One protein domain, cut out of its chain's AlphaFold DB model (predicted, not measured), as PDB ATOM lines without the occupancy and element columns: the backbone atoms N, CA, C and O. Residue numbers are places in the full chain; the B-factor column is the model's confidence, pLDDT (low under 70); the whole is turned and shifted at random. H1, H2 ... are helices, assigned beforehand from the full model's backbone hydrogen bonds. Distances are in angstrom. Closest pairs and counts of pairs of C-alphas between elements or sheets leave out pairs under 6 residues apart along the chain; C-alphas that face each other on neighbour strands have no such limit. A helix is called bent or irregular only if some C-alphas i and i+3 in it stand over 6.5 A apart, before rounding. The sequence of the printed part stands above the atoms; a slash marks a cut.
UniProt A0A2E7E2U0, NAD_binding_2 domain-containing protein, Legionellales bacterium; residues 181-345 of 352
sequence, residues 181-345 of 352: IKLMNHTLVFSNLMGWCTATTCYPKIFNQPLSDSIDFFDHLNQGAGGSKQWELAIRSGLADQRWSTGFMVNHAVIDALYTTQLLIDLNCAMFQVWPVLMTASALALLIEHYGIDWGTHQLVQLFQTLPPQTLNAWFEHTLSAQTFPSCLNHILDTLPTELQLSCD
ATOM      1  N   ILE A 181      11.510 -31.851 -15.374       98.50
ATOM      2  CA  ILE A 181      10.114 -31.784 -14.911       98.50
ATOM      3  C   ILE A 181       9.452 -30.473 -15.333       98.50
ATOM      4  O   ILE A 181       8.295 -30.472 -15.758       98.50
ATOM      5  N   LYS A 182      10.178 -29.354 -15.270       98.25
ATOM      6  CA  LYS A 182       9.691 -28.058 -15.746       98.25
ATOM      7  C   LYS A 182       9.329 -28.105 -17.230       98.25
ATOM      8  O   LYS A 182       8.246 -27.652 -17.605       98.25
ATOM      9  N   LEU A 183      10.201 -28.676 -18.059       98.44
ATOM     10  CA  LEU A 183       9.980 -28.813 -19.499       98.44
ATOM     11  C   LEU A 183       8.894 -29.848 -19.830       98.44
ATOM     12  O   LEU A 183       8.100 -29.622 -20.743       98.44
ATOM     13  N   MET A 184       8.790 -30.926 -19.048       98.00
ATOM     14  CA  MET A 184       7.671 -31.869 -19.111       98.00
ATOM     15  C   MET A 184       6.346 -31.155 -18.823       98.00
ATOM     16  O   MET A 184       5.406 -31.286 -19.598       98.00
ATOM     17  N   ASN A 185       6.268 -30.333 -17.772       97.94
ATOM     18  CA  ASN A 185       5.085 -29.515 -17.498       97.94
ATOM     19  C   ASN A 185       4.771 -28.550 -18.656       97.94
ATOM     20  O   ASN A 185       3.602 -28.301 -18.954       97.94
ATOM     21  N   HIS A 186       5.787 -28.035 -19.353       97.62
ATOM     22  CA  HIS A 186       5.571 -27.195 -20.530       97.62
ATOM     23  C   HIS A 186       4.870 -27.924 -21.688       97.62
ATOM     24  O   HIS A 186       4.103 -27.280 -22.399       97.62
ATOM     25  N   THR A 187       4.993 -29.252 -21.823       98.31
ATOM     26  CA  THR A 187       4.183 -30.021 -22.796       98.31
ATOM     27  C   THR A 187       2.679 -29.843 -22.556       98.31
ATOM     28  O   THR A 187       1.919 -29.654 -23.507       98.31
ATOM     29  N   LEU A 188       2.252 -29.804 -21.287       97.50
ATOM     30  CA  LEU A 188       0.858 -29.589 -20.890       97.50
ATOM     31  C   LEU A 188       0.427 -28.144 -21.162       97.50
ATOM     32  O   LEU A 188      -0.643 -27.896 -21.715       97.50
ATOM     33  N   VAL A 189       1.281 -27.184 -20.799       96.94
ATOM     34  CA  VAL A 189       1.062 -25.745 -21.029       96.94
ATOM     35  C   VAL A 189       0.833 -25.472 -22.517       96.94
ATOM     36  O   VAL A 189      -0.146 -24.811 -22.865       96.94
ATOM     37  N   PHE A 190       1.702 -25.998 -23.380       98.19
ATOM     38  CA  PHE A 190       1.659 -25.792 -24.827       98.19
ATOM     39  C   PHE A 190       0.501 -26.527 -25.501       98.19
ATOM     40  O   PHE A 190      -0.217 -25.923 -26.294       98.19
ATOM     41  N   SER A 191       0.244 -27.782 -25.122       97.94
ATOM     42  CA  SER A 191      -0.890 -28.540 -25.669       97.94
ATOM     43  C   SER A 191      -2.226 -27.861 -25.354       97.94
ATOM     44  O   SER A 191      -3.067 -27.713 -26.237       97.94
ATOM     45  N   ASN A 192      -2.394 -27.362 -24.123       97.81
ATOM     46  CA  ASN A 192      -3.588 -26.607 -23.746       97.81
ATOM     47  C   ASN A 192      -3.716 -25.313 -24.561       97.81
ATOM     48  O   ASN A 192      -4.795 -25.017 -25.063       97.81
ATOM     49  N   LEU A 193      -2.624 -24.559 -24.735       98.06
ATOM     50  CA  LEU A 193      -2.628 -23.327 -25.530       98.06
ATOM     51  C   LEU A 193      -3.091 -23.595 -26.968       98.06
ATOM     52  O   LEU A 193      -3.996 -22.917 -27.454       98.06
ATOM     53  N   MET A 194      -2.516 -24.604 -27.625       98.06
ATOM     54  CA  MET A 194      -2.871 -24.956 -29.001       98.06
ATOM     55  C   MET A 194      -4.300 -25.493 -29.118       98.06
ATOM     56  O   MET A 194      -4.999 -25.169 -30.080       98.06
ATOM     57  N   GLY A 195      -4.775 -26.242 -28.118       97.81
ATOM     58  CA  GLY A 195      -6.169 -26.679 -28.034       97.81
ATOM     59  C   GLY A 195      -7.143 -25.499 -28.011       97.81
ATOM     60  O   GLY A 195      -8.085 -25.456 -28.802       97.81
ATOM     61  N   TRP A 196      -6.869 -24.485 -27.185       97.75
ATOM     62  CA  TRP A 196      -7.678 -23.263 -27.145       97.75
ATOM     63  C   TRP A 196      -7.579 -22.432 -28.428       97.75
ATOM     64  O   TRP A 196      -8.599 -21.931 -28.903       97.75
ATOM     65  N   CYS A 197      -6.394 -22.308 -29.031       97.62
ATOM     66  CA  CYS A 197      -6.236 -21.628 -30.322       97.62
ATOM     67  C   CYS A 197      -7.058 -22.319 -31.426       97.62
ATOM     68  O   CYS A 197      -7.701 -21.661 -32.246       97.62
ATOM     69  N   THR A 198      -7.106 -23.653 -31.404       96.88
ATOM     70  CA  THR A 198      -7.934 -24.444 -32.323       96.88
ATOM     71  C   THR A 198      -9.423 -24.204 -32.064       96.88
ATOM     72  O   THR A 198     -10.158 -23.862 -32.988       96.88
ATOM     73  N   ALA A 199      -9.873 -24.312 -30.809       97.38
ATOM     74  CA  ALA A 199     -11.279 -24.127 -30.445       97.38
ATOM     75  C   ALA A 199     -11.796 -22.716 -30.785       97.38
ATOM     76  O   ALA A 199     -12.867 -22.569 -31.375       97.38
ATOM     77  N   THR A 200     -11.012 -21.681 -30.475       97.38
ATOM     78  CA  THR A 200     -11.345 -20.280 -30.791       97.38
ATOM     79  C   THR A 200     -11.410 -20.022 -32.298       97.38
ATOM     80  O   THR A 200     -12.298 -19.309 -32.748       97.38
ATOM     81  N   THR A 201     -10.575 -20.685 -33.103       96.94
ATOM     82  CA  THR A 201     -10.645 -20.625 -34.577       96.94
ATOM     83  C   THR A 201     -11.901 -21.264 -35.160       96.94
ATOM     84  O   THR A 201     -12.384 -20.849 -36.217       96.94
ATOM     85  N   CYS A 202     -12.459 -22.269 -34.489       97.19
ATOM     86  CA  CYS A 202     -13.693 -22.911 -34.927       97.19
ATOM     87  C   CYS A 202     -14.937 -22.059 -34.642       97.19
ATOM     88  O   CYS A 202     -15.885 -22.113 -35.422       97.19
ATOM     89  N   TYR A 203     -14.943 -21.270 -33.561       97.75
ATOM     90  CA  TYR A 203     -16.150 -20.586 -33.084       97.75
ATOM     91  C   TYR A 203     -16.817 -19.693 -34.150       97.75
ATOM     92  O   TYR A 203     -17.981 -19.955 -34.468       97.75
ATOM     93  N   PRO A 204     -16.122 -18.737 -34.805       96.75
ATOM     94  CA  PRO A 204     -16.768 -17.891 -35.809       96.75
ATOM     95  C   PRO A 204     -17.305 -18.663 -37.014       96.75
ATOM     96  O   PRO A 204     -18.305 -18.272 -37.603       96.75
ATOM     97  N   LYS A 205     -16.669 -19.789 -37.363       95.44
ATOM     98  CA  LYS A 205     -17.063 -20.637 -38.498       95.44
ATOM     99  C   LYS A 205     -18.308 -21.469 -38.195       95.44
ATOM    100  O   LYS A 205     -19.112 -21.699 -39.089       95.44
ATOM    101  N   ILE A 206     -18.449 -21.930 -36.953       97.75
ATOM    102  CA  ILE A 206     -19.587 -22.746 -36.511       97.75
ATOM    103  C   ILE A 206     -20.817 -21.870 -36.265       97.75
ATOM    104  O   ILE A 206     -21.911 -22.214 -36.701       97.75
ATOM    105  N   PHE A 207     -20.641 -20.746 -35.569       97.12
ATOM    106  CA  PHE A 207     -21.757 -19.911 -35.116       97.12
ATOM    107  C   PHE A 207     -22.069 -18.737 -36.045       97.12
ATOM    108  O   PHE A 207     -23.102 -18.096 -35.873       97.12
ATOM    109  N   ASN A 208     -21.205 -18.456 -37.029       96.69
ATOM    110  CA  ASN A 208     -21.299 -17.272 -37.887       96.69
ATOM    111  C   ASN A 208     -21.394 -15.968 -37.063       96.69
ATOM    112  O   ASN A 208     -22.203 -15.086 -37.349       96.69
ATOM    113  N   GLN A 209     -20.586 -15.887 -36.001       96.44
ATOM    114  CA  GLN A 209     -20.532 -14.789 -35.030       96.44
ATOM    115  C   GLN A 209     -19.080 -14.348 -34.806       96.44
ATOM    116  O   GLN A 209     -18.165 -15.162 -34.957       96.44
ATOM    117  N   PRO A 210     -18.824 -13.078 -34.452       94.81
ATOM    118  CA  PRO A 210     -17.474 -12.637 -34.141       94.81
ATOM    119  C   PRO A 210     -16.954 -13.332 -32.875       94.81
ATOM    120  O   PRO A 210     -17.698 -13.613 -31.938       94.81
ATOM    121  N   LEU A 211     -15.641 -13.583 -32.821       96.00
ATOM    122  CA  LEU A 211     -15.012 -14.248 -31.673       96.00
ATOM    123  C   LEU A 211     -15.179 -13.455 -30.360       96.00
ATOM    124  O   LEU A 211     -15.121 -14.047 -29.285       96.00
ATOM    125  N   SER A 212     -15.417 -12.142 -30.429       93.44
ATOM    126  CA  SER A 212     -15.720 -11.298 -29.264       93.44
ATOM    127  C   SER A 212     -16.928 -11.784 -28.459       93.44
ATOM    128  O   SER A 212     -16.963 -11.587 -27.249       93.44
ATOM    129  N   ASP A 213     -17.874 -12.469 -29.103       95.75
ATOM    130  CA  ASP A 213     -19.150 -12.870 -28.493       95.75
ATOM    131  C   ASP A 213     -19.061 -14.254 -27.819       95.75
ATOM    132  O   ASP A 213     -20.029 -14.784 -27.276       95.75
ATOM    133  N   SER A 214     -17.867 -14.852 -27.827       96.81
ATOM    134  CA  SER A 214     -17.619 -16.222 -27.380       96.81
ATOM    135  C   SER A 214     -17.315 -16.378 -25.886       96.81
ATOM    136  O   SER A 214     -17.169 -17.510 -25.423       96.81
ATOM    137  N   ILE A 215     -17.210 -15.281 -25.123       97.12
ATOM    138  CA  ILE A 215     -16.751 -15.312 -23.722       97.12
ATOM    139  C   ILE A 215     -17.616 -16.229 -22.862       97.12
ATOM    140  O   ILE A 215     -17.083 -17.169 -22.278       97.12
ATOM    141  N   ASP A 216     -18.931 -16.010 -22.829       97.56
ATOM    142  CA  ASP A 216     -19.840 -16.805 -21.994       97.56
ATOM    143  C   ASP A 216     -19.855 -18.281 -22.422       97.56
ATOM    144  O   ASP A 216     -19.907 -19.186 -21.586       97.56
ATOM    145  N   PHE A 217     -19.738 -18.538 -23.730       97.50
ATOM    146  CA  PHE A 217     -19.643 -19.886 -24.284       97.50
ATOM    147  C   PHE A 217     -18.386 -20.618 -23.793       97.50
ATOM    148  O   PHE A 217     -18.467 -21.741 -23.291       97.50
ATOM    149  N   PHE A 218     -17.218 -19.990 -23.907       97.75
ATOM    150  CA  PHE A 218     -15.962 -20.601 -23.482       97.75
ATOM    151  C   PHE A 218     -15.797 -20.628 -21.958       97.75
ATOM    152  O   PHE A 218     -15.212 -21.580 -21.442       97.75
ATOM    153  N   ASP A 219     -16.375 -19.670 -21.226       97.81
ATOM    154  CA  ASP A 219     -16.485 -19.721 -19.765       97.81
ATOM    155  C   ASP A 219     -17.303 -20.937 -19.318       97.81
ATOM    156  O   ASP A 219     -16.913 -21.623 -18.372       97.81
ATOM    157  N   HIS A 220     -18.397 -21.254 -20.018       97.31
ATOM    158  CA  HIS A 220     -19.170 -22.466 -19.761       97.31
ATOM    159  C   HIS A 220     -18.351 -23.735 -20.045       97.31
ATOM    160  O   HIS A 220     -18.284 -24.626 -19.197       97.31
ATOM    161  N   LEU A 221     -17.665 -23.814 -21.193       96.38
ATOM    162  CA  LEU A 221     -16.831 -24.978 -21.526       96.38
ATOM    163  C   LEU A 221     -15.664 -25.181 -20.550       96.38
ATOM    164  O   LEU A 221     -15.323 -26.324 -20.238       96.38
ATOM    165  N   ASN A 222     -15.074 -24.097 -20.035       97.44
ATOM    166  CA  ASN A 222     -13.959 -24.169 -19.092       97.44
ATOM    167  C   ASN A 222     -14.358 -24.758 -17.723       97.44
ATOM    168  O   ASN A 222     -13.481 -25.159 -16.964       97.44
ATOM    169  N   GLN A 223     -15.654 -24.846 -17.403       97.06
ATOM    170  CA  GLN A 223     -16.138 -25.539 -16.199       97.06
ATOM    171  C   GLN A 223     -16.127 -27.069 -16.350       97.06
ATOM    172  O   GLN A 223     -16.191 -27.789 -15.354       97.06
ATOM    173  N   GLY A 224     -16.070 -27.573 -17.586       95.56
ATOM    174  CA  GLY A 224     -16.016 -28.998 -17.897       95.56
ATOM    175  C   GLY A 224     -14.593 -29.523 -18.106       95.56
ATOM    176  O   GLY A 224     -13.597 -28.851 -17.851       95.56
ATOM    177  N   ALA A 225     -14.491 -30.741 -18.644       94.94
ATOM    178  CA  ALA A 225     -13.212 -31.425 -18.870       94.94
ATOM    179  C   ALA A 225     -12.268 -30.719 -19.869       94.94
ATOM    180  O   ALA A 225     -11.086 -31.048 -19.919       94.94
ATOM    181  N   GLY A 226     -12.769 -29.761 -20.659       91.00
ATOM    182  CA  GLY A 226     -11.950 -28.927 -21.547       91.00
ATOM    183  C   GLY A 226     -11.246 -27.760 -20.841       91.00
ATOM    184  O   GLY A 226     -10.477 -27.038 -21.477       91.00
ATOM    185  N   GLY A 227     -11.516 -27.545 -19.550       95.50
ATOM    186  CA  GLY A 227     -10.968 -26.431 -18.791       95.50
ATOM    187  C   GLY A 227      -9.453 -26.479 -18.622       95.50
ATOM    188  O   GLY A 227      -8.848 -27.541 -18.478       95.50
ATOM    189  N   SER A 228      -8.810 -25.307 -18.623       95.50
ATOM    190  CA  SER A 228      -7.368 -25.217 -18.381       95.50
ATOM    191  C   SER A 228      -6.931 -23.861 -17.830       95.50
ATOM    192  O   SER A 228      -7.552 -22.826 -18.081       95.50
ATOM    193  N   LYS A 229      -5.750 -23.835 -17.201       92.75
ATOM    194  CA  LYS A 229      -5.115 -22.593 -16.737       92.75
ATOM    195  C   LYS A 229      -4.816 -21.589 -17.859       92.75
ATOM    196  O   LYS A 229      -4.680 -20.408 -17.560       92.75
ATOM    197  N   GLN A 230      -4.748 -22.013 -19.124       94.25
ATOM    198  CA  GLN A 230      -4.546 -21.088 -20.249       94.25
ATOM    199  C   GLN A 230      -5.731 -20.137 -20.435       94.25
ATOM    200  O   GLN A 230      -5.531 -18.943 -20.668       94.25
ATOM    201  N   TRP A 231      -6.956 -20.647 -20.272       95.69
ATOM    202  CA  TRP A 231      -8.164 -19.827 -20.320       95.69
ATOM    203  C   TRP A 231      -8.192 -18.832 -19.162       95.69
ATOM    204  O   TRP A 231      -8.247 -17.622 -19.381       95.69
ATOM    205  N   GLU A 232      -8.056 -19.347 -17.939       92.62
ATOM    206  CA  GLU A 232      -8.174 -18.579 -16.693       92.62
ATOM    207  C   GLU A 232      -7.122 -17.472 -16.548       92.62
ATOM    208  O   GLU A 232      -7.392 -16.410 -15.978       92.62
ATOM    209  N   LEU A 233      -5.893 -17.723 -17.009       89.75
ATOM    210  CA  LEU A 233      -4.772 -16.818 -16.767       89.75
ATOM    211  C   LEU A 233      -4.525 -15.825 -17.900       89.75
ATOM    212  O   LEU A 233      -3.960 -14.768 -17.610       89.75
ATOM    213  N   ALA A 234      -4.913 -16.146 -19.140       93.69
ATOM    214  CA  ALA A 234      -4.506 -15.370 -20.311       93.69
ATOM    215  C   ALA A 234      -5.608 -15.212 -21.371       93.69
ATOM    216  O   ALA A 234      -6.044 -14.088 -21.631       93.69
ATOM    217  N   ILE A 235      -6.089 -16.309 -21.969       96.62
ATOM    218  CA  ILE A 235      -6.934 -16.256 -23.179       96.62
ATOM    219  C   ILE A 235      -8.234 -15.495 -22.926       96.62
ATOM    220  O   ILE A 235      -8.572 -14.604 -23.708       96.62
ATOM    221  N   ARG A 236      -8.909 -15.763 -21.798       96.44
ATOM    222  CA  ARG A 236     -10.149 -15.068 -21.433       96.44
ATOM    223  C   ARG A 236      -9.955 -13.554 -21.382       96.44
ATOM    224  O   ARG A 236     -10.756 -12.816 -21.937       96.44
ATOM    225  N   SER A 237      -8.878 -13.085 -20.745       95.06
ATOM    226  CA  SER A 237      -8.575 -11.649 -20.654       95.06
ATOM    227  C   SER A 237      -8.112 -11.030 -21.969       95.06
ATOM    228  O   SER A 237      -8.328  -9.842 -22.187       95.06
ATOM    229  N   GLY A 238      -7.490 -11.813 -22.854       96.19
ATOM    230  CA  GLY A 238      -7.209 -11.368 -24.216       96.19
ATOM    231  C   GLY A 238      -8.508 -11.057 -24.953       96.19
ATOM    232  O   GLY A 238      -8.691  -9.950 -25.447       96.19
ATOM    233  N   LEU A 239      -9.450 -11.999 -24.950       96.19
ATOM    234  CA  LEU A 239     -10.723 -11.840 -25.650       96.19
ATOM    235  C   LEU A 239     -11.626 -10.769 -25.018       96.19
ATOM    236  O   LEU A 239     -12.144  -9.919 -25.738       96.19
ATOM    237  N   ALA A 240     -11.786 -10.784 -23.690       95.88
ATOM    238  CA  ALA A 240     -12.703  -9.888 -22.986       95.88
ATOM    239  C   ALA A 240     -12.156  -8.459 -22.848       95.88
ATOM    240  O   ALA A 240     -12.896  -7.496 -23.023       95.88
ATOM    241  N   ASP A 241     -10.857  -8.323 -22.560       95.94
ATOM    242  CA  ASP A 241     -10.260  -7.048 -22.142       95.94
ATOM    243  C   ASP A 241      -9.172  -6.542 -23.108       95.94
ATOM    244  O   ASP A 241      -8.490  -5.565 -22.803       95.94
ATOM    245  N   GLN A 242      -8.942  -7.228 -24.235       95.69
ATOM    246  CA  GLN A 242      -7.851  -6.938 -25.180       95.69
ATOM    247  C   GLN A 242      -6.447  -6.964 -24.541       95.69
ATOM    248  O   GLN A 242      -5.513  -6.300 -24.995       95.69
ATOM    249  N   ARG A 243      -6.265  -7.754 -23.472       95.44
ATOM    250  CA  ARG A 243      -4.996  -7.855 -22.729       95.44
ATOM    251  C   ARG A 243      -4.062  -8.908 -23.315       95.44
ATOM    252  O   ARG A 243      -3.842  -9.964 -22.724       95.44
ATOM    253  N   TRP A 244      -3.483  -8.604 -24.467       96.19
ATOM    254  CA  TRP A 244      -2.656  -9.534 -25.242       96.19
ATOM    255  C   TRP A 244      -1.164  -9.529 -24.896       96.19
ATOM    256  O   TRP A 244      -0.487 -10.538 -25.060       96.19
ATOM    257  N   SER A 245      -0.644  -8.438 -24.337       93.50
ATOM    258  CA  SER A 245       0.764  -8.286 -23.937       93.50
ATOM    259  C   SER A 245       1.019  -8.697 -22.476       93.50
ATOM    260  O   SER A 245       1.785  -8.059 -21.755       93.50
ATOM    261  N   THR A 246       0.311  -9.723 -21.992       90.06
ATOM    262  CA  THR A 246       0.377 -10.191 -20.596       90.06
ATOM    263  C   THR A 246       0.435 -11.717 -20.511       90.06
ATOM    264  O   THR A 246       0.336 -12.409 -21.518       90.06
ATOM    265  N   GLY A 247       0.580 -12.273 -19.306       89.69
ATOM    266  CA  GLY A 247       0.590 -13.722 -19.110       89.69
ATOM    267  C   GLY A 247       1.967 -14.332 -19.373       89.69
ATOM    268  O   GLY A 247       2.961 -13.872 -18.811       89.69
ATOM    269  N   PHE A 248       2.018 -15.409 -20.162       93.62
ATOM    270  CA  PHE A 248       3.279 -16.049 -20.533       93.62
ATOM    271  C   PHE A 248       3.832 -15.381 -21.791       93.62
ATOM    272  O   PHE A 248       3.214 -15.465 -22.845       93.62
ATOM    273  N   MET A 249       4.960 -14.686 -21.677       94.69
ATOM    274  CA  MET A 249       5.514 -13.899 -22.783       94.69
ATOM    275  C   MET A 249       6.172 -14.792 -23.843       94.69
ATOM    276  O   MET A 249       6.880 -15.748 -23.509       94.69
ATOM    277  N   VAL A 250       5.954 -14.468 -25.119       97.50
ATOM    278  CA  VAL A 250       6.361 -15.275 -26.279       97.50
ATOM    279  C   VAL A 250       7.877 -15.451 -26.371       97.50
ATOM    280  O   VAL A 250       8.348 -16.548 -26.663       97.50
ATOM    281  N   ASN A 251       8.644 -14.419 -26.022       94.69
ATOM    282  CA  ASN A 251      10.106 -14.446 -26.008       94.69
ATOM    283  C   ASN A 251      10.686 -15.497 -25.045       94.69
ATOM    284  O   ASN A 251      11.745 -16.059 -25.301       94.69
ATOM    285  N   HIS A 252       9.991 -15.793 -23.946       94.62
ATOM    286  CA  HIS A 252      10.370 -16.868 -23.033       94.62
ATOM    287  C   HIS A 252       9.804 -18.212 -23.485       94.62
ATOM    288  O   HIS A 252      10.505 -19.222 -23.425       94.62
ATOM    289  N   ALA A 253       8.554 -18.211 -23.947       97.25
ATOM    290  CA  ALA A 253       7.827 -19.413 -24.315       97.25
ATOM    291  C   ALA A 253       8.419 -20.137 -25.523       97.25
ATOM    292  O   ALA A 253       8.454 -21.364 -25.520       97.25
ATOM    293  N   VAL A 254       8.902 -19.407 -26.534       98.31
ATOM    294  CA  VAL A 254       9.499 -20.029 -27.722       98.31
ATOM    295  C   VAL A 254      10.768 -20.797 -27.358       98.31
ATOM    296  O   VAL A 254      10.931 -21.942 -27.762       98.31
ATOM    297  N   ILE A 255      11.608 -20.225 -26.490       97.50
ATOM    298  CA  ILE A 255      12.818 -20.886 -25.995       97.50
ATOM    299  C   ILE A 255      12.463 -22.105 -25.137       97.50
ATOM    300  O   ILE A 255      13.072 -23.159 -25.294       97.50
ATOM    301  N   ASP A 256      11.433 -22.003 -24.291       97.94
ATOM    302  CA  ASP A 256      10.947 -23.146 -23.511       97.94
ATOM    303  C   ASP A 256      10.405 -24.265 -24.412       97.94
ATOM    304  O   ASP A 256      10.658 -25.437 -24.145       97.94
ATOM    305  N   ALA A 257       9.724 -23.933 -25.513       98.50
ATOM    306  CA  ALA A 257       9.261 -24.909 -26.498       98.50
ATOM    307  C   ALA A 257      10.422 -25.581 -27.248       98.50
ATOM    308  O   ALA A 257      10.372 -26.791 -27.488       98.50
ATOM    309  N   LEU A 258      11.493 -24.840 -27.555       98.12
ATOM    310  CA  LEU A 258      12.714 -25.399 -28.138       98.12
ATOM    311  C   LEU A 258      13.423 -26.339 -27.151       98.12
ATOM    312  O   LEU A 258      13.764 -27.464 -27.515       98.12
ATOM    313  N   TYR A 259      13.570 -25.943 -25.883       98.19
ATOM    314  CA  TYR A 259      14.139 -26.802 -24.840       98.19
ATOM    315  C   TYR A 259      13.309 -28.060 -24.605       98.19
ATOM    316  O   TYR A 259      13.869 -29.151 -24.517       98.19
ATOM    317  N   THR A 260      11.981 -27.937 -24.532       98.56
ATOM    318  CA  THR A 260      11.093 -29.092 -24.386       98.56
ATOM    319  C   THR A 260      11.210 -30.018 -25.593       98.56
ATOM    320  O   THR A 260      11.320 -31.226 -25.411       98.56
ATOM    321  N   THR A 261      11.248 -29.482 -26.815       98.19
ATOM    322  CA  THR A 261      11.450 -30.300 -28.019       98.19
ATOM    323  C   THR A 261      12.790 -31.036 -27.973       98.19
ATOM    324  O   THR A 261      12.819 -32.248 -28.181       98.19
ATOM    325  N   GLN A 262      13.886 -30.348 -27.629       97.81
ATOM    326  CA  GLN A 262      15.204 -30.975 -27.498       97.81
ATOM    327  C   GLN A 262      15.216 -32.070 -26.423       97.81
ATOM    328  O   GLN A 262      15.764 -33.142 -26.659       97.81
ATOM    329  N   LEU A 263      14.573 -31.842 -25.273       98.00
ATOM    330  CA  LEU A 263      14.437 -32.854 -24.223       98.00
ATOM    331  C   LEU A 263      13.705 -34.102 -24.734       98.00
ATOM    332  O   LEU A 263      14.136 -35.217 -24.464       98.00
ATOM    333  N   LEU A 264      12.603 -33.938 -25.470       98.44
ATOM    334  CA  LEU A 264      11.849 -35.074 -26.004       98.44
ATOM    335  C   LEU A 264      12.666 -35.876 -27.029       98.44
ATOM    336  O   LEU A 264      12.583 -37.105 -27.034       98.44
ATOM    337  N   ILE A 265      13.476 -35.199 -27.850       96.75
ATOM    338  CA  ILE A 265      14.432 -35.842 -28.763       96.75
ATOM    339  C   ILE A 265      15.481 -36.631 -27.968       96.75
ATOM    340  O   ILE A 265      15.700 -37.806 -28.255       96.75
ATOM    341  N   ASP A 266      16.083 -36.022 -26.943       96.50
ATOM    342  CA  ASP A 266      17.115 -36.651 -26.104       96.50
ATOM    343  C   ASP A 266      16.584 -37.876 -25.345       96.50
ATOM    344  O   ASP A 266      17.293 -38.865 -25.170       96.50
ATOM    345  N   LEU A 267      15.314 -37.840 -24.931       97.56
ATOM    346  CA  LEU A 267      14.615 -38.963 -24.299       97.56
ATOM    347  C   LEU A 267      14.150 -40.034 -25.297       97.56
ATOM    348  O   LEU A 267      13.502 -40.998 -24.888       97.56
ATOM    349  N   ASN A 268      14.446 -39.872 -26.592       97.50
ATOM    350  CA  ASN A 268      14.007 -40.763 -27.663       97.50
ATOM    351  C   ASN A 268      12.478 -40.977 -27.661       97.50
ATOM    352  O   ASN A 268      11.976 -42.089 -27.847       97.50
ATOM    353  N   CYS A 269      11.723 -39.905 -27.399       98.12
ATOM    354  CA  CYS A 269      10.267 -39.945 -27.463       98.12
ATOM    355  C   CYS A 269       9.806 -40.186 -28.903       98.12
ATOM    356  O   CYS A 269      10.413 -39.712 -29.865       98.12
ATOM    357  N   ALA A 270       8.692 -40.901 -29.057       97.19
ATOM    358  CA  ALA A 270       8.152 -41.167 -30.378       97.19
ATOM    359  C   ALA A 270       7.629 -39.889 -31.055       97.19
ATOM    360  O   ALA A 270       7.335 -38.863 -30.437       97.19
ATOM    361  N   MET A 271       7.504 -39.984 -32.376       95.06
ATOM    362  CA  MET A 271       7.136 -38.884 -33.262       95.06
ATOM    363  C   MET A 271       5.878 -38.126 -32.810       95.06
ATOM    364  O   MET A 271       5.837 -36.899 -32.864       95.06
ATOM    365  N   PHE A 272       4.868 -38.855 -32.336       95.44
ATOM    366  CA  PHE A 272       3.599 -38.284 -31.889       95.44
ATOM    367  C   PHE A 272       3.743 -37.369 -30.662       95.44
ATOM    368  O   PHE A 272       2.954 -36.448 -30.493       95.44
ATOM    369  N   GLN A 273       4.750 -37.595 -29.818       97.19
ATOM    370  CA  GLN A 273       5.021 -36.784 -28.634       97.19
ATOM    371  C   GLN A 273       5.879 -35.556 -28.961       97.19
ATOM    372  O   GLN A 273       5.704 -34.514 -28.334       97.19
ATOM    373  N   VAL A 274       6.784 -35.654 -29.942       97.81
ATOM    374  CA  VAL A 274       7.686 -34.551 -30.322       97.81
ATOM    375  C   VAL A 274       6.961 -33.501 -31.169       97.81
ATOM    376  O   VAL A 274       7.078 -32.304 -30.902       97.81
ATOM    377  N   TRP A 275       6.174 -33.935 -32.164       96.31
ATOM    378  CA  TRP A 275       5.523 -33.027 -33.115       96.31
ATOM    379  C   TRP A 275       4.680 -31.921 -32.469       96.31
ATOM    380  O   TRP A 275       4.852 -30.775 -32.874       96.31
ATOM    381  N   PRO A 276       3.806 -32.176 -31.476       97.00
ATOM    382  CA  PRO A 276       2.956 -31.127 -30.911       97.00
ATOM    383  C   PRO A 276       3.742 -29.958 -30.304       97.00
ATOM    384  O   PRO A 276       3.352 -28.795 -30.446       97.00
ATOM    385  N   VAL A 277       4.873 -30.245 -29.654       98.19
ATOM    386  CA  VAL A 277       5.723 -29.204 -29.063       98.19
ATOM    387  C   VAL A 277       6.479 -28.448 -30.151       98.19
ATOM    388  O   VAL A 277       6.516 -27.222 -30.117       98.19
ATOM    389  N   LEU A 278       6.996 -29.156 -31.157       97.00
ATOM    390  CA  LEU A 278       7.687 -28.549 -32.295       97.00
ATOM    391  C   LEU A 278       6.750 -27.635 -33.115       97.00
ATOM    392  O   LEU A 278       7.125 -26.522 -33.477       97.00
ATOM    393  N   MET A 279       5.498 -28.054 -33.327       97.31
ATOM    394  CA  MET A 279       4.440 -27.233 -33.937       97.31
ATOM    395  C   MET A 279       4.155 -25.984 -33.103       97.31
ATOM    396  O   MET A 279       3.988 -24.895 -33.648       97.31
ATOM    397  N   THR A 280       4.141 -26.121 -31.774       98.56
ATOM    398  CA  THR A 280       3.975 -24.970 -30.879       98.56
ATOM    399  C   THR A 280       5.163 -24.013 -30.981       98.56
ATOM    400  O   THR A 280       4.954 -22.807 -31.062       98.56
ATOM    401  N   ALA A 281       6.400 -24.519 -31.026       98.56
ATOM    402  CA  ALA A 281       7.590 -23.689 -31.212       98.56
ATOM    403  C   ALA A 281       7.518 -22.894 -32.528       98.56
ATOM    404  O   ALA A 281       7.730 -21.683 -32.516       98.56
ATOM    405  N   SER A 282       7.129 -23.547 -33.628       98.56
ATOM    406  CA  SER A 282       6.922 -22.892 -34.927       98.56
ATOM    407  C   SER A 282       5.805 -21.838 -34.878       98.56
ATOM    408  O   SER A 282       5.977 -20.737 -35.396       98.56
ATOM    409  N   ALA A 283       4.686 -22.113 -34.197       98.69
ATOM    410  CA  ALA A 283       3.606 -21.137 -34.033       98.69
ATOM    411  C   ALA A 283       4.056 -19.901 -33.233       98.69
ATOM    412  O   ALA A 283       3.735 -18.771 -33.595       98.69
ATOM    413  N   LEU A 284       4.821 -20.098 -32.156       98.75
ATOM    414  CA  LEU A 284       5.371 -18.999 -31.358       98.75
ATOM    415  C   LEU A 284       6.415 -18.189 -32.142       98.75
ATOM    416  O   LEU A 284       6.470 -16.972 -31.980       98.75
ATOM    417  N   ALA A 285       7.199 -18.836 -33.008       98.62
ATOM    418  CA  ALA A 285       8.109 -18.150 -33.920       98.62
ATOM    419  C   ALA A 285       7.348 -17.273 -34.931       98.62
ATOM    420  O   ALA A 285       7.687 -16.102 -35.070       98.62
ATOM    421  N   LEU A 286       6.255 -17.772 -35.524       98.62
ATOM    422  CA  LEU A 286       5.372 -16.966 -36.383       98.62
ATOM    423  C   LEU A 286       4.770 -15.774 -35.630       98.62
ATOM    424  O   LEU A 286       4.657 -14.673 -36.166       98.62
ATOM    425  N   LEU A 287       4.373 -15.981 -34.370       98.62
ATOM    426  CA  LEU A 287       3.859 -14.899 -33.534       98.62
ATOM    427  C   LEU A 287       4.909 -13.794 -33.351       98.62
ATOM    428  O   LEU A 287       4.567 -12.615 -33.448       98.62
ATOM    429  N   ILE A 288       6.170 -14.171 -33.122       98.50
ATOM    430  CA  ILE A 288       7.291 -13.230 -33.010       98.50
ATOM    431  C   ILE A 288       7.563 -12.532 -34.341       98.50
ATOM    432  O   ILE A 288       7.754 -11.319 -34.341       98.50
ATOM    433  N   GLU A 289       7.556 -13.255 -35.460       97.81
ATOM    434  CA  GLU A 289       7.743 -12.664 -36.789       97.81
ATOM    435  C   GLU A 289       6.684 -11.587 -37.071       97.81
ATOM    436  O   GLU A 289       7.001 -10.507 -37.565       97.81
ATOM    437  N   HIS A 290       5.427 -11.857 -36.709       97.25
ATOM    438  CA  HIS A 290       4.315 -10.971 -37.033       97.25
ATOM    439  C   HIS A 290       4.161  -9.785 -36.071       97.25
ATOM    440  O   HIS A 290       3.834  -8.678 -36.500       97.25
ATOM    441  N   TYR A 291       4.353 -10.004 -34.768       96.81
ATOM    442  CA  TYR A 291       4.048  -9.007 -33.735       96.81
ATOM    443  C   TYR A 291       5.274  -8.528 -32.942       96.81
ATOM    444  O   TYR A 291       5.187  -7.541 -32.208       96.81
ATOM    445  N   GLY A 292       6.420  -9.195 -33.067       96.69
ATOM    446  CA  GLY A 292       7.590  -8.980 -32.220       96.69
ATOM    447  C   GLY A 292       7.524  -9.746 -30.893       96.69
ATOM    448  O   GLY A 292       6.696 -10.631 -30.680       96.69
ATOM    449  N   ILE A 293       8.425  -9.412 -29.969       94.25
ATOM    450  CA  ILE A 293       8.736 -10.252 -28.799       94.25
ATOM    451  C   ILE A 293       7.948  -9.925 -27.516       94.25
ATOM    452  O   ILE A 293       8.009 -10.686 -26.549       94.25
ATOM    453  N   ASP A 294       7.204  -8.816 -27.488       92.69
ATOM    454  CA  ASP A 294       6.547  -8.276 -26.281       92.69
ATOM    455  C   ASP A 294       5.068  -8.654 -26.137       92.69
ATOM    456  O   ASP A 294       4.257  -7.916 -25.576       92.69
ATOM    457  N   TRP A 295       4.719  -9.851 -26.605       96.50
ATOM    458  CA  TRP A 295       3.349 -10.364 -26.592       96.50
ATOM    459  C   TRP A 295       3.211 -11.616 -25.738       96.50
ATOM    460  O   TRP A 295       4.154 -12.389 -25.577       96.50
ATOM    461  N   GLY A 296       2.025 -11.820 -25.174       97.00
ATOM    462  CA  GLY A 296       1.668 -13.068 -24.517       97.00
ATOM    463  C   GLY A 296       1.422 -14.174 -25.541       97.00
ATOM    464  O   GLY A 296       0.964 -13.917 -26.653       97.00
ATOM    465  N   THR A 297       1.675 -15.428 -25.172       98.06
ATOM    466  CA  THR A 297       1.474 -16.580 -26.063       98.06
ATOM    467  C   THR A 297       0.033 -16.724 -26.545       98.06
ATOM    468  O   THR A 297      -0.210 -17.267 -27.618       98.06
ATOM    469  N   HIS A 298      -0.944 -16.246 -25.769       97.69
ATOM    470  CA  HIS A 298      -2.356 -16.267 -26.150       97.69
ATOM    471  C   HIS A 298      -2.687 -15.331 -27.315       97.69
ATOM    472  O   HIS A 298      -3.747 -15.502 -27.909       97.69
ATOM    473  N   GLN A 299      -1.785 -14.424 -27.711       98.31
ATOM    474  CA  GLN A 299      -1.927 -13.632 -28.940       98.31
ATOM    475  C   GLN A 299      -2.017 -14.505 -30.204       98.31
ATOM    476  O   GLN A 299      -2.558 -14.068 -31.220       98.31
ATOM    477  N   LEU A 300      -1.595 -15.776 -30.129       98.50
ATOM    478  CA  LEU A 300      -1.858 -16.779 -31.167       98.50
ATOM    479  C   LEU A 300      -3.342 -16.890 -31.544       98.50
ATOM    480  O   LEU A 300      -3.654 -17.148 -32.704       98.50
ATOM    481  N   VAL A 301      -4.260 -16.647 -30.601       98.06
ATOM    482  CA  VAL A 301      -5.704 -16.650 -30.869       98.06
ATOM    483  C   VAL A 301      -6.062 -15.611 -31.931       98.06
ATOM    484  O   VAL A 301      -6.758 -15.944 -32.889       98.06
ATOM    485  N   GLN A 302      -5.561 -14.376 -31.796       96.56
ATOM    486  CA  GLN A 302      -5.784 -13.327 -32.793       96.56
ATOM    487  C   GLN A 302      -5.040 -13.631 -34.089       96.56
ATOM    488  O   GLN A 302      -5.643 -13.564 -35.157       96.56
ATOM    489  N   LEU A 303      -3.767 -14.032 -34.002       97.75
ATOM    490  CA  LEU A 303      -2.952 -14.372 -35.170       97.75
ATOM    491  C   LEU A 303      -3.673 -15.378 -36.085       97.75
ATOM    492  O   LEU A 303      -3.826 -15.119 -37.279       97.75
ATOM    493  N   PHE A 304      -4.200 -16.468 -35.520       97.44
ATOM    494  CA  PHE A 304      -4.910 -17.506 -36.275       97.44
ATOM    495  C   PHE A 304      -6.304 -17.092 -36.763       97.44
ATOM    496  O   PHE A 304      -6.800 -17.695 -37.713       97.44
ATOM    497  N   GLN A 305      -6.934 -16.066 -36.174       94.25
ATOM    498  CA  GLN A 305      -8.134 -15.459 -36.768       94.25
ATOM    499  C   GLN A 305      -7.792 -14.566 -37.963       94.25
ATOM    500  O   GLN A 305      -8.568 -14.481 -38.910       94.25
ATOM    501  N   THR A 306      -6.664 -13.858 -37.889       93.81
ATOM    502  CA  THR A 306      -6.318 -12.806 -38.855       93.81
ATOM    503  C   THR A 306      -5.643 -13.329 -40.116       93.81
ATOM    504  O   THR A 306      -5.874 -12.789 -41.197       93.81
ATOM    505  N   LEU A 307      -4.812 -14.370 -40.007       96.62
ATOM    506  CA  LEU A 307      -4.062 -14.887 -41.146       96.62
ATOM    507  C   LEU A 307      -4.882 -15.903 -41.959       96.62
ATOM    508  O   LEU A 307      -5.493 -16.807 -41.382       96.62
ATOM    509  N   PRO A 308      -4.863 -15.822 -43.305       95.56
ATOM    510  CA  PRO A 308      -5.481 -16.834 -44.156       95.56
ATOM    511  C   PRO A 308      -4.874 -18.229 -43.929       95.56
ATOM    512  O   PRO A 308      -3.658 -18.333 -43.739       95.56
ATOM    513  N   PRO A 309      -5.663 -19.319 -44.036       95.06
ATOM    514  CA  PRO A 309      -5.154 -20.681 -43.877       95.06
ATOM    515  C   PRO A 309      -3.962 -21.014 -44.779       95.06
ATOM    516  O   PRO A 309      -3.061 -21.724 -44.353       95.06
ATOM    517  N   GLN A 310      -3.917 -20.480 -46.001       96.88
ATOM    518  CA  GLN A 310      -2.808 -20.705 -46.931       96.88
ATOM    519  C   GLN A 310      -1.489 -20.136 -46.395       96.88
ATOM    520  O   GLN A 310      -0.453 -20.775 -46.528       96.88
ATOM    521  N   THR A 311      -1.540 -18.966 -45.756       97.12
ATOM    522  CA  THR A 311      -0.374 -18.316 -45.144       97.12
ATOM    523  C   THR A 311       0.130 -19.119 -43.950       97.12
ATOM    524  O   THR A 311       1.327 -19.366 -43.836       97.12
ATOM    525  N   LEU A 312      -0.789 -19.571 -43.088       96.69
ATOM    526  CA  LEU A 312      -0.452 -20.427 -41.950       96.69
ATOM    527  C   LEU A 312       0.176 -21.743 -42.424       96.69
ATOM    528  O   LEU A 312       1.239 -22.125 -41.944       96.69
ATOM    529  N   ASN A 313      -0.442 -22.410 -43.402       96.88
ATOM    530  CA  ASN A 313       0.067 -23.664 -43.952       96.88
ATOM    531  C   ASN A 313       1.460 -23.485 -44.559       96.88
ATOM    532  O   ASN A 313       2.350 -24.261 -44.231       96.88
ATOM    533  N   ALA A 314       1.678 -22.436 -45.360       97.19
ATOM    534  CA  ALA A 314       2.980 -22.158 -45.962       97.19
ATOM    535  C   ALA A 314       4.082 -21.956 -44.906       97.19
ATOM    536  O   ALA A 314       5.192 -22.459 -45.077       97.19
ATOM    537  N   TRP A 315       3.778 -21.278 -43.792       97.31
ATOM    538  CA  TRP A 315       4.719 -21.123 -42.679       97.31
ATOM    539  C   TRP A 315       5.101 -22.464 -42.041       97.31
ATOM    540  O   TRP A 315       6.285 -22.756 -41.844       97.31
ATOM    541  N   PHE A 316       4.104 -23.286 -41.704       96.06
ATOM    542  CA  PHE A 316       4.352 -24.578 -41.067       96.06
ATOM    543  C   PHE A 316       5.060 -25.541 -42.022       96.06
ATOM    544  O   PHE A 316       6.011 -26.198 -41.615       96.06
ATOM    545  N   GLU A 317       4.672 -25.573 -43.296       94.69
ATOM    546  CA  GLU A 317       5.367 -26.339 -44.330       94.69
ATOM    547  C   GLU A 317       6.830 -25.906 -44.440       94.69
ATOM    548  O   GLU A 317       7.702 -26.762 -44.419       94.69
ATOM    549  N   HIS A 318       7.120 -24.603 -44.467       92.88
ATOM    550  CA  HIS A 318       8.490 -24.091 -44.526       92.88
ATOM    551  C   HIS A 318       9.319 -24.459 -43.284       92.88
ATOM    552  O   HIS A 318      10.405 -25.023 -43.393       92.88
ATOM    553  N   THR A 319       8.816 -24.163 -42.084       93.00
ATOM    554  CA  THR A 319       9.580 -24.349 -40.836       93.00
ATOM    555  C   THR A 319       9.737 -25.816 -40.430       93.00
ATOM    556  O   THR A 319      10.665 -26.159 -39.698       93.00
ATOM    557  N   LEU A 320       8.862 -26.699 -40.918       92.75
ATOM    558  CA  LEU A 320       8.782 -28.098 -40.495       92.75
ATOM    559  C   LEU A 320       9.047 -29.091 -41.638       92.75
ATOM    560  O   LEU A 320       8.875 -30.294 -41.444       92.75
ATOM    561  N   SER A 321       9.495 -28.623 -42.809       85.19
ATOM    562  CA  SER A 321       9.804 -29.462 -43.980       85.19
ATOM    563  C   SER A 321      11.051 -30.335 -43.833       85.19
ATOM    564  O   SER A 321      11.341 -31.137 -44.725       85.19
ATOM    565  N   ALA A 322      11.857 -30.150 -42.786       77.50
ATOM    566  CA  ALA A 322      13.125 -30.857 -42.673       77.50
ATOM    567  C   ALA A 322      12.928 -32.348 -42.341       77.50
ATOM    568  O   ALA A 322      11.943 -32.761 -41.737       77.50
ATOM    569  N   GLN A 323      13.901 -33.177 -42.730       77.81
ATOM    570  CA  GLN A 323      13.780 -34.640 -42.632       77.81
ATOM    571  C   GLN A 323      13.861 -35.179 -41.194       77.81
ATOM    572  O   GLN A 323      13.481 -36.323 -40.951       77.81
ATOM    573  N   THR A 324      14.379 -34.395 -40.244       92.94
ATOM    574  CA  THR A 324      14.598 -34.834 -38.857       92.94
ATOM    575  C   THR A 324      14.158 -33.769 -37.857       92.94
ATOM    576  O   THR A 324      14.220 -32.574 -38.155       92.94
ATOM    577  N   PHE A 325      13.772 -34.182 -36.643       95.38
ATOM    578  CA  PHE A 325      13.392 -33.237 -35.587       95.38
ATOM    579  C   PHE A 325      14.493 -32.232 -35.228       95.38
ATOM    580  O   PHE A 325      14.160 -31.053 -35.127       95.38
ATOM    581  N   PRO A 326      15.781 -32.621 -35.086       94.56
ATOM    582  CA  PRO A 326      16.850 -31.647 -34.868       94.56
ATOM    583  C   PRO A 326      16.952 -30.605 -35.984       94.56
ATOM    584  O   PRO A 326      17.172 -29.429 -35.711       94.56
ATOM    585  N   SER A 327      16.751 -31.006 -37.244       93.88
ATOM    586  CA  SER A 327      16.772 -30.063 -38.365       93.88
ATOM    587  C   SER A 327      15.595 -29.086 -38.318       93.88
ATOM    588  O   SER A 327      15.810 -27.896 -38.517       93.88
ATOM    589  N   CYS A 328      14.377 -29.550 -38.009       95.94
ATOM    590  CA  CYS A 328      13.226 -28.656 -37.837       95.94
ATOM    591  C   CYS A 328      13.417 -27.702 -36.649       95.94
ATOM    592  O   CYS A 328      13.102 -26.523 -36.750       95.94
ATOM    593  N   LEU A 329      13.955 -28.201 -35.531       95.75
ATOM    594  CA  LEU A 329      14.255 -27.398 -34.344       95.75
ATOM    595  C   LEU A 329      15.211 -26.245 -34.679       95.75
ATOM    596  O   LEU A 329      14.924 -25.099 -34.341       95.75
ATOM    597  N   ASN A 330      16.316 -26.551 -35.364       94.19
ATOM    598  CA  ASN A 330      17.290 -25.546 -35.786       94.19
ATOM    599  C   ASN A 330      16.680 -24.567 -36.789       94.19
ATOM    600  O   ASN A 330      16.855 -23.368 -36.634       94.19
ATOM    601  N   HIS A 331      15.888 -25.052 -37.751       95.31
ATOM    602  CA  HIS A 331      15.230 -24.169 -38.707       95.31
ATOM    603  C   HIS A 331      14.294 -23.169 -38.009       95.31
ATOM    604  O   HIS A 331      14.332 -21.984 -38.315       95.31
ATOM    605  N   ILE A 332      13.504 -23.609 -37.021       97.31
ATOM    606  CA  ILE A 332      12.675 -22.696 -36.216       97.31
ATOM    607  C   ILE A 332      13.553 -21.691 -35.466       97.31
ATOM    608  O   ILE A 332      13.246 -20.501 -35.482       97.31
ATOM    609  N   LEU A 333      14.638 -22.138 -34.826       95.81
ATOM    610  CA  LEU A 333      15.572 -21.253 -34.126       95.81
ATOM    611  C   LEU A 333      16.144 -20.173 -35.061       95.81
ATOM    612  O   LEU A 333      16.165 -19.005 -34.680       95.81
ATOM    613  N   ASP A 334      16.511 -20.537 -36.289       95.38
ATOM    614  CA  ASP A 334      17.073 -19.625 -37.293       95.38
ATOM    615  C   ASP A 334      16.083 -18.530 -37.730       95.38
ATOM    616  O   ASP A 334      16.504 -17.450 -38.145       95.38
ATOM    617  N   THR A 335      14.769 -18.763 -37.596       96.50
ATOM    618  CA  THR A 335      13.745 -17.733 -37.866       96.50
ATOM    619  C   THR A 335      13.610 -16.688 -36.756       96.50
ATOM    620  O   THR A 335      13.013 -15.632 -36.972       96.50
ATOM    621  N   LEU A 336      14.137 -16.953 -35.557       97.44
ATOM    622  CA  LEU A 336      13.997 -16.043 -34.421       97.44
ATOM    623  C   LEU A 336      14.961 -14.852 -34.524       97.44
ATOM    624  O   LEU A 336      16.038 -14.980 -35.100       97.44
ATOM    625  N   PRO A 337      14.650 -13.705 -33.894       96.56
ATOM    626  CA  PRO A 337      15.609 -12.616 -33.733       96.56
ATOM    627  C   PRO A 337      16.921 -13.086 -33.090       96.56
ATOM    628  O   PRO A 337      16.905 -13.892 -32.157       96.56
ATOM    629  N   THR A 338      18.057 -12.531 -33.530       93.69
ATOM    630  CA  THR A 338      19.407 -12.922 -33.074       93.69
ATOM    631  C   THR A 338      19.552 -12.922 -31.551       93.69
ATOM    632  O   THR A 338      20.173 -13.817 -30.988       93.69
ATOM    633  N   GLU A 339      18.940 -11.960 -30.860       91.00
ATOM    634  CA  GLU A 339      18.951 -11.891 -29.393       91.00
ATOM    635  C   GLU A 339      18.332 -13.130 -28.719       91.00
ATOM    636  O   GLU A 339      18.848 -13.603 -27.707       91.00
ATOM    637  N   LEU A 340      17.273 -13.710 -29.295       93.69
ATOM    638  CA  LEU A 340      16.663 -14.938 -28.781       93.69
ATOM    639  C   LEU A 340      17.483 -16.171 -29.155       93.69
ATOM    640  O   LEU A 340      17.577 -17.094 -28.347       93.69
ATOM    641  N   GLN A 341      18.107 -16.172 -30.338       93.50
ATOM    642  CA  GLN A 341      19.018 -17.244 -30.739       93.50
ATOM    643  C   GLN A 341      20.185 -17.371 -29.752       93.50
ATOM    644  O   GLN A 341      20.449 -18.458 -29.236       93.50
ATOM    645  N   LEU A 342      20.818 -16.239 -29.423       89.81
ATOM    646  CA  LEU A 342      21.916 -16.167 -28.459       89.81
ATOM    647  C   LEU A 342      21.475 -16.587 -27.053       89.81
ATOM    648  O   LEU A 342      22.170 -17.362 -26.406       89.81
ATOM    649  N   SER A 343      20.302 -16.141 -26.598       87.94
ATOM    650  CA  SER A 343      19.771 -16.520 -25.280       87.94
ATOM    651  C   SER A 343      19.458 -18.029 -25.189       87.94
ATOM    652  O   SER A 343      19.613 -18.644 -24.131       87.94
ATOM    653  N   CYS A 344      19.064 -18.665 -26.301       89.25
ATOM    654  CA  CYS A 344      18.728 -20.089 -26.344       89.25
ATOM    655  C   CYS A 344      19.931 -21.008 -26.089       89.25
ATOM    656  O   CYS A 344      19.814 -21.926 -25.276       89.25
ATOM    657  N   ASP A 345      21.039 -20.781 -26.806       83.88
ATOM    658  CA  ASP A 345      22.261 -21.604 -26.856       83.88
ATOM    659  C   ASP A 345      22.028 -23.110 -26.577       83.88
ATOM    660  O   ASP A 345      22.383 -23.646 -25.524       83.88
TER     661      ASP A 345
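This is residues 181 to 345 of the 352 residues of the protein "NAD_binding_2 domain-containing protein" of Legionellales bacterium (UniProt A0A2E7E2U0). One long helix, H1, runs between two groups of helices: its residues 183 to 194 cross H4 and H5 of a three-helix bundle, H4, H5 and H8, while on the other group residues 189 to 196 pack on H3, residues 193 to 201 lie beside H6 and residues 200 to 204 meet H2, which forms a hairpin with H3. H7 crosses H5 on the side away from H1, short H9 sits by H4, and residues 205 to 210 stick out. The printed part has 165 residues with nine named helices, H1 to H9 in chain order, and no named strand; the class is all helix. It is compact, with a radius of gyration of the C-alphas of 15.6 A and spans of 42 by 30 by 26 A.

H1, residues 181 to 207, is 39.6 A long, from C-alpha 181 at (10.114, -31.784, -14.911) to C-alpha 207 at (-21.757, -19.911, -35.116). H5 is residues 271 to 291, 30.0 A, and H4 residues 250 to 266, 23.9 A. H2 is residues 211 to 222, H3 229 to 241, H6 297 to 306, H7 309 to 320, H8 325 to 335 and H9 338 to 344, ending at C-alpha 344 at (18.728, -20.089, -26.344). H2 and H3 are irregular, with C-alphas 213 and 216 7.6 A apart and C-alphas 233 and 236 7.3 A apart; H1 is only just so, with C-alphas 201 and 204 6.8 A apart.

Residues 183 to 190 of H1 touch H4 at a steep tilt of 62 degrees, the closest C-alphas being Leu 183 and Thr 260, 5.0 A. H1 touches H6 at a shallow tilt of 27 degrees, with C-alphas Cys 197 and Val 301 closest at 5.0 A. Residues 189 to 196 of H1 touch H3, C-alphas Leu 193 and Gln 230 closest at 6.0 A. H4 and H5 form a hairpin at 22 degrees, closest at C-alphas Ala 257 and Ala 281, 5.1 A. H5 and H8 touch at 5 degrees, the same way, closest at C-alphas Ser 282 and Ile 332, 5.9 A. H7 touches H5 at a steep tilt of 62 degrees, closest at C-alphas Ser 282 and Thr 319, 6.6 A. H9 only just touches H4, with 3 pairs of C-alphas within 8 A. Every O i to N i+4 pair is within hydrogen-bond range in H7, H8 and H9, against 20 of 23 in H1, 5 of 8 in H2, 6 of 9 in H3, 12 of 13 in H4, 15 of 17 in H5 and 4 of 6 in H6.

The C-alphas of Asn 208 and Asp 345, the two farthest apart, are 45.1 A apart. The printed part has no cut and no long link. No printed residue is under 70 in pLDDT.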